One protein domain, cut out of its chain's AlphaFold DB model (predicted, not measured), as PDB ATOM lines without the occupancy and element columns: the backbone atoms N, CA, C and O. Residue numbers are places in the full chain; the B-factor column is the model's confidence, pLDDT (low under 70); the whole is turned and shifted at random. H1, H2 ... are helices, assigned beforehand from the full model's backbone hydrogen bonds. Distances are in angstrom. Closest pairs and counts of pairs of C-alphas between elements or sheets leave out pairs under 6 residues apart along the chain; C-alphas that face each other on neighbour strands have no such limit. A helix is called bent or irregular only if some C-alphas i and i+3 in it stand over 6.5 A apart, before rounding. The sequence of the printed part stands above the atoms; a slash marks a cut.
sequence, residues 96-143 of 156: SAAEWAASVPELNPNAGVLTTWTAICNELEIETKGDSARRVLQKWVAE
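Overview. This is residues 96 to 143 of the 156 residues of an uncharacterized protein of Paraburkholderia bannensis (UniProt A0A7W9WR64). Picture a small open U of three short helices: H2 lies at the base, and H1 and H3 stand at either side of it with a gap between them. A long loop, residues 103 to 116, swings out round the H1 side, and a shorter loop, residues 124 to 132, turns round the H3 side. You are looking at 48 residues with three named helices, in the order H1, H2, H3, and no named strand; 24 of the 48 residues are in the helices, and the class is all helix. The whole is compact, with a radius of gyration of the C-alphas of 9.9 A, and the C-alphas span 26 by 19 by 18 A.

Arrangement. Start with H1, residues 97 to 102, and look from there to H2, residues 117 to 123. H1 and H2 only just touch, with 3 pairs of C-alphas within 8 A; the closest C-alphas of the two are those of Ala 97 and Trp 117, 5.4 A apart. Their lines stand at a steep tilt of 51 degrees, and they run the same way. Go on to H3, residues 133 to 143, which touches H2 with 6 pairs of C-alphas within 8 A. The closest C-alphas of H2 and H3 are those of Thr 118 and Ala 133, 5.4 A apart. These two helices stand at a steep tilt of 58 degrees and run the same way. H1 and H3 are apart. Check the backbone atoms of H1, H2 and H3, and you will find each O i to N i+4 pair inside them within hydrogen-bond range.

Along the chain. Find C-alpha 97 at (-41.740, -22.635, -18.705), where H1 begins; it ends at residue 102. H2 begins at C-alpha 117, at (-37.904, -26.069, -20.381), and measures 10.0 A from first to last C-alpha, against 8.6 A for H1. H3, the longest helix with 11 residues, covers 15.3 A and ends at C-alpha 143, at (-27.041, -15.477, -29.465). None of the three is bent or irregular.

Size, cuts and confidence. The printed part runs from residue 96 to residue 143 without a cut. The two C-alphas farthest apart, those of Pro 109 and Gly 130, are 27.9 A from each other, and each lies in a link. The link from H1 to H2 is long, with 14 residues; the link from H2 to H3 is short, with 9. The mean pLDDT of the printed part of this model is 75.9, and confidence is under 70 at residues 96, 105, 107 to 114, and 129 to 130.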
ATOM      1  N   SER A  96     -43.433 -19.887 -15.126       63.31
ATOM      2  CA  SER A  96     -43.300 -21.296 -15.460       63.31
ATOM      3  C   SER A  96     -42.870 -21.383 -16.925       63.31
ATOM      4  O   SER A  96     -43.125 -20.463 -17.706       63.31
ATOM      5  N   ALA A  97     -42.191 -22.461 -17.320       70.62
ATOM      6  CA  ALA A  97     -41.740 -22.635 -18.705       70.62
ATOM      7  C   ALA A  97     -42.870 -22.367 -19.724       70.62
ATOM      8  O   ALA A  97     -42.631 -21.752 -20.759       70.62
ATOM      9  N   ALA A  98     -44.108 -22.724 -19.362       70.00
ATOM     10  CA  ALA A  98     -45.318 -22.457 -20.133       70.00
ATOM     11  C   ALA A  98     -45.647 -20.957 -20.284       70.00
ATOM     12  O   ALA A  98     -45.992 -20.513 -21.374       70.00
ATOM     13  N   GLU A  99     -45.513 -20.149 -19.226       72.38
ATOM     14  CA  GLU A  99     -45.755 -18.694 -19.283       72.38
ATOM     15  C   GLU A  99     -44.685 -17.967 -20.108       72.38
ATOM     16  O   GLU A  99     -44.982 -17.011 -20.829       72.38
ATOM     17  N   TRP A 100     -43.438 -18.442 -20.046       77.75
ATOM     18  CA  TRP A 100     -42.380 -17.931 -20.913       77.75
ATOM     19  C   TRP A 100     -42.619 -18.324 -22.376       77.75
ATOM     20  O   TRP A 100     -42.542 -17.461 -23.248       77.75
ATOM     21  N   ALA A 101     -42.991 -19.579 -22.649       74.56
ATOM     22  CA  ALA A 101     -43.333 -20.036 -23.998       74.56
ATOM     23  C   ALA A 101     -44.530 -19.267 -24.584       74.56
ATOM     24  O   ALA A 101     -44.507 -18.908 -25.757       74.56
ATOM     25  N   ALA A 102     -45.532 -18.932 -23.765       72.12
ATOM     26  CA  ALA A 102     -46.668 -18.102 -24.171       72.12
ATOM     27  C   ALA A 102     -46.270 -16.655 -24.520       72.12
ATOM     28  O   ALA A 102     -46.942 -16.001 -25.316       72.12
ATOM     29  N   SER A 103     -45.168 -16.158 -23.952       73.50
ATOM     30  CA  SER A 103     -44.626 -14.825 -24.248       73.50
ATOM     31  C   SER A 103     -43.799 -14.786 -25.539       73.50
ATOM     32  O   SER A 103     -43.451 -13.702 -26.008       73.50
ATOM     33  N   VAL A 104     -43.467 -15.944 -26.118       77.62
ATOM     34  CA  VAL A 104     -42.708 -16.056 -27.367       77.62
ATOM     35  C   VAL A 104     -43.686 -16.324 -28.519       77.62
ATOM     36  O   VAL A 104     -44.327 -17.375 -28.535       77.62
ATOM     37  N   PRO A 105     -43.801 -15.427 -29.519       68.81
ATOM     38  CA  PRO A 105     -44.787 -15.568 -30.597       68.81
ATOM     39  C   PRO A 105     -44.607 -16.853 -31.421       68.81
ATOM     40  O   PRO A 105     -45.591 -17.414 -31.891       68.81
ATOM     41  N   GLU A 106     -43.376 -17.361 -31.519       72.56
ATOM     42  CA  GLU A 106     -43.038 -18.604 -32.230       72.56
ATOM     43  C   GLU A 106     -43.439 -19.875 -31.465       72.56
ATOM     44  O   GLU A 106     -43.648 -20.923 -32.066       72.56
ATOM     45  N   LEU A 107     -43.547 -19.798 -30.135       69.81
ATOM     46  CA  LEU A 107     -43.855 -20.943 -29.271       69.81
ATOM     47  C   LEU A 107     -45.298 -20.914 -28.754       69.81
ATOM     48  O   LEU A 107     -45.785 -21.925 -28.255       69.81
ATOM     49  N   ASN A 108     -46.003 -19.793 -28.925       65.62
ATOM     50  CA  ASN A 108     -47.406 -19.608 -28.560       65.62
ATOM     51  C   ASN A 108     -48.360 -20.707 -29.087       65.62
ATOM     52  O   ASN A 108     -49.115 -21.244 -28.274       65.62
ATOM     53  N   PRO A 109     -48.318 -21.144 -30.370       67.56
ATOM     54  CA  PRO A 109     -49.238 -22.186 -30.844       67.56
ATOM     55  C   PRO A 109     -49.071 -23.527 -30.109       67.56
ATOM     56  O   PRO A 109     -50.038 -24.275 -29.983       67.56
ATOM     57  N   ASN A 110     -47.879 -23.793 -29.561       64.75
ATOM     58  CA  ASN A 110     -47.543 -25.025 -28.842       64.75
ATOM     59  C   ASN A 110     -47.368 -24.805 -27.323       64.75
ATOM     60  O   ASN A 110     -47.060 -25.749 -26.591       64.75
ATOM     61  N   ALA A 111     -47.613 -23.592 -26.810       59.91
ATOM     62  CA  ALA A 111     -47.345 -23.218 -25.417       59.91
ATOM     63  C   ALA A 111     -48.143 -24.051 -24.398       59.91
ATOM     64  O   ALA A 111     -47.684 -24.259 -23.276       59.91
ATOM     65  N   GLY A 112     -49.300 -24.594 -24.795       61.62
ATOM     66  CA  GLY A 112     -50.093 -25.508 -23.963       61.62
ATOM     67  C   GLY A 112     -49.456 -26.889 -23.748       61.62
ATOM     68  O   GLY A 112     -49.773 -27.558 -22.767       61.62
ATOM     69  N   VAL A 113     -48.550 -27.315 -24.632       64.12
ATOM     70  CA  VAL A 113     -47.842 -28.609 -24.554       64.12
ATOM     71  C   VAL A 113     -46.457 -28.437 -23.918       64.12
ATOM     72  O   VAL A 113     -45.950 -29.334 -23.243       64.12
ATOM     73  N   LEU A 114     -45.866 -27.251 -24.075       68.88
ATOM     74  CA  LEU A 114     -44.530 -26.892 -23.603       68.88
ATOM     75  C   LEU A 114     -44.531 -26.517 -22.112       68.88
ATOM     76  O   LEU A 114     -44.215 -25.400 -21.710       68.88
ATOM     77  N   THR A 115     -44.868 -27.485 -21.263       71.94
ATOM     78  CA  THR A 115     -44.902 -27.307 -19.802       71.94
ATOM     79  C   THR A 115     -43.517 -27.365 -19.150       71.94
ATOM     80  O   THR A 115     -43.369 -27.012 -17.978       71.94
ATOM     81  N   THR A 116     -42.481 -27.777 -19.893       77.56
ATOM     82  CA  THR A 116     -41.110 -27.946 -19.389       77.56
ATOM     83  C   THR A 116     -40.079 -27.244 -20.275       77.56
ATOM     84  O   THR A 116     -40.196 -27.231 -21.498       77.56
ATOM     85  N   TRP A 117     -39.019 -26.703 -19.661       79.31
ATOM     86  CA  TRP A 117     -37.904 -26.069 -20.381       79.31
ATOM     87  C   TRP A 117     -37.220 -27.023 -21.368       79.31
ATOM     88  O   TRP A 117     -36.801 -26.600 -22.438       79.31
ATOM     89  N   THR A 118     -37.151 -28.316 -21.044       80.25
ATOM     90  CA  THR A 118     -36.606 -29.336 -21.948       80.25
ATOM     91  C   THR A 118     -37.480 -29.526 -23.187       80.25
ATOM     92  O   THR A 118     -36.942 -29.658 -24.278       80.25
ATOM     93  N   ALA A 119     -38.812 -29.489 -23.051       80.56
ATOM     94  CA  ALA A 119     -39.710 -29.573 -24.203       80.56
ATOM     95  C   ALA A 119     -39.525 -28.379 -25.150       80.56
ATOM     96  O   ALA A 119     -39.509 -28.556 -26.361       80.56
ATOM     97  N   ILE A 120     -39.304 -27.183 -24.595       80.12
ATOM     98  CA  ILE A 120     -38.992 -25.975 -25.373       80.12
ATOM     99  C   ILE A 120     -37.660 -26.128 -26.114       80.12
ATOM    100  O   ILE A 120     -37.574 -25.809 -27.294       80.12
ATOM    101  N   CYS A 121     -36.622 -26.634 -25.443       81.19
ATOM    102  CA  CYS A 121     -35.341 -26.901 -26.094       81.19
ATOM    103  C   CYS A 121     -35.462 -27.958 -27.198       81.19
ATOM    104  O   CYS A 121     -34.828 -27.795 -28.231       81.19
ATOM    105  N   ASN A 122     -36.288 -28.991 -27.013       84.12
ATOM    106  CA  ASN A 122     -36.522 -30.013 -28.034       84.12
ATOM    107  C   ASN A 122     -37.242 -29.445 -29.268       84.12
ATOM    108  O   ASN A 122     -36.846 -29.769 -30.380       84.12
ATOM    109  N   GLU A 123     -38.246 -28.582 -29.080       82.19
ATOM    110  CA  GLU A 123     -38.956 -27.907 -30.182       82.19
ATOM    111  C   GLU A 123     -38.026 -26.979 -30.980       82.19
ATOM    112  O   GLU A 123     -38.144 -26.848 -32.193       82.19
ATOM    113  N   LEU A 124     -37.071 -26.345 -30.294       81.50
ATOM    114  CA  LEU A 124     -36.057 -25.483 -30.905       81.50
ATOM    115  C   LEU A 124     -34.819 -26.257 -31.399       81.50
ATOM    116  O   LEU A 124     -33.850 -25.627 -31.818       81.50
ATOM    117  N   GLU A 125     -34.830 -27.593 -31.315       84.31
ATOM    118  CA  GLU A 125     -33.716 -28.487 -31.669       84.31
ATOM    119  C   GLU A 125     -32.381 -28.128 -30.975       84.31
ATOM    120  O   GLU A 125     -31.288 -28.270 -31.526       84.31
ATOM    121  N   ILE A 126     -32.452 -27.660 -29.726       83.31
ATOM    122  CA  ILE A 126     -31.298 -27.252 -28.921       83.31
ATOM    123  C   ILE A 126     -30.797 -28.437 -28.086       83.31
ATOM    124  O   ILE A 126     -31.474 -28.920 -27.177       83.31
ATOM    125  N   GLU A 127     -29.559 -28.863 -28.335       80.31
ATOM    126  CA  GLU A 127     -28.956 -30.014 -27.660       80.31
ATOM    127  C   GLU A 127     -28.460 -29.658 -26.240       80.31
ATOM    128  O   GLU A 127     -27.447 -28.980 -26.044       80.31
ATOM    129  N   THR A 128     -29.153 -30.149 -25.211       80.75
ATOM    130  CA  THR A 128     -28.764 -29.953 -23.806       80.75
ATOM    131  C   THR A 128     -27.739 -31.012 -23.381       80.75
ATOM    132  O   THR A 128     -28.096 -32.029 -22.788       80.75
ATOM    133  N   LYS A 129     -26.448 -30.804 -23.685       69.69
ATOM    134  CA  LYS A 129     -25.328 -31.727 -23.359       69.69
ATOM    135  C   LYS A 129     -24.957 -31.774 -21.865       69.69
ATOM    136  O   LYS A 129     -23.790 -31.655 -21.503       69.69
ATOM    137  N   GLY A 130     -25.944 -31.924 -20.984       68.50
ATOM    138  CA  GLY A 130     -25.747 -32.018 -19.532       68.50
ATOM    139  C   GLY A 130     -25.763 -30.685 -18.778       68.50
ATOM    140  O   GLY A 130     -25.644 -30.691 -17.555       68.50
ATOM    141  N   ASP A 131     -25.952 -29.558 -19.469       72.12
ATOM    142  CA  ASP A 131     -26.309 -28.292 -18.822       72.12
ATOM    143  C   ASP A 131     -27.839 -28.181 -18.688       72.12
ATOM    144  O   ASP A 131     -28.600 -28.834 -19.407       72.12
ATOM    145  N   SER A 132     -28.305 -27.366 -17.744       80.69
ATOM    146  CA  SER A 132     -29.735 -27.147 -17.542       80.69
ATOM    147  C   SER A 132     -30.359 -26.559 -18.812       80.69
ATOM    148  O   SER A 132     -29.876 -25.551 -19.330       80.69
ATOM    149  N   ALA A 133     -31.463 -27.150 -19.286       80.25
ATOM    150  CA  ALA A 133     -32.191 -26.689 -20.476       80.25
ATOM    151  C   ALA A 133     -32.428 -25.168 -20.466       80.25
ATOM    152  O   ALA A 133     -32.290 -24.488 -21.475       80.25
ATOM    153  N   ARG A 134     -32.665 -24.613 -19.276       78.00
ATOM    154  CA  ARG A 134     -32.834 -23.183 -19.040       78.00
ATOM    155  C   ARG A 134     -31.604 -22.333 -19.378       78.00
ATOM    156  O   ARG A 134     -31.756 -21.315 -20.043       78.00
ATOM    157  N   ARG A 135     -30.405 -22.724 -18.937       81.44
ATOM    158  CA  ARG A 135     -29.152 -21.999 -19.226       81.44
ATOM    159  C   ARG A 135     -28.772 -22.094 -20.695       81.44
ATOM    160  O   ARG A 135     -28.338 -21.105 -21.281       81.44
ATOM    161  N   VAL A 136     -28.957 -23.272 -21.290       84.31
ATOM    162  CA  VAL A 136     -28.717 -23.465 -22.725       84.31
ATOM    163  C   VAL A 136     -29.667 -22.578 -23.527       84.31
ATOM    164  O   VAL A 136     -29.222 -21.868 -24.425       84.31
ATOM    165  N   LEU A 137     -30.943 -22.528 -23.139       82.75
ATOM    166  CA  LEU A 137     -31.933 -21.644 -23.744       82.75
ATOM    167  C   LEU A 137     -31.592 -20.163 -23.532       82.75
ATOM    168  O   LEU A 137     -31.637 -19.406 -24.489       82.75
ATOM    169  N   GLN A 138     -31.189 -19.738 -22.329       83.56
ATOM    170  CA  GLN A 138     -30.734 -18.362 -22.066       83.56
ATOM    171  C   GLN A 138     -29.594 -17.950 -23.004       83.56
ATOM    172  O   GLN A 138     -29.637 -16.869 -23.593       83.56
ATOM    173  N   LYS A 139     -28.587 -18.817 -23.159       85.31
ATOM    174  CA  LYS A 139     -27.444 -18.573 -24.041       85.31
ATOM    175  C   LYS A 139     -27.870 -18.524 -25.508       85.31
ATOM    176  O   LYS A 139     -27.520 -17.583 -26.213       85.31
ATOM    177  N   TRP A 140     -28.682 -19.484 -25.942       84.56
ATOM    178  CA  TRP A 140     -29.187 -19.543 -27.309       84.56
ATOM    179  C   TRP A 140     -30.052 -18.327 -27.661       84.56
ATOM    180  O   TRP A 140     -29.898 -17.767 -28.744       84.56
ATOM    181  N   VAL A 141     -30.910 -17.880 -26.738       86.38
ATOM    182  CA  VAL A 141     -31.750 -16.684 -26.893       86.38
ATOM    183  C   VAL A 141     -30.893 -15.429 -27.031       86.38
ATOM    184  O   VAL A 141     -31.142 -14.623 -27.923       86.38
ATOM    185  N   ALA A 142     -29.842 -15.287 -26.219       81.19
ATOM    186  CA  ALA A 142     -28.913 -14.166 -26.337       81.19
ATOM    187  C   ALA A 142     -28.145 -14.155 -27.676       81.19
ATOM    188  O   ALA A 142     -27.853 -13.079 -28.193       81.19
ATOM    189  N   GLU A 143     -27.828 -15.329 -28.232       83.19
ATOM    190  CA  GLU A 143     -27.041 -15.477 -29.465       83.19
ATOM    191  C   GLU A 143     -27.885 -15.408 -30.751       83.19
ATOM    192  O   GLU A 143     -27.421 -14.864 -31.750       83.19
TER     193      GLU A 143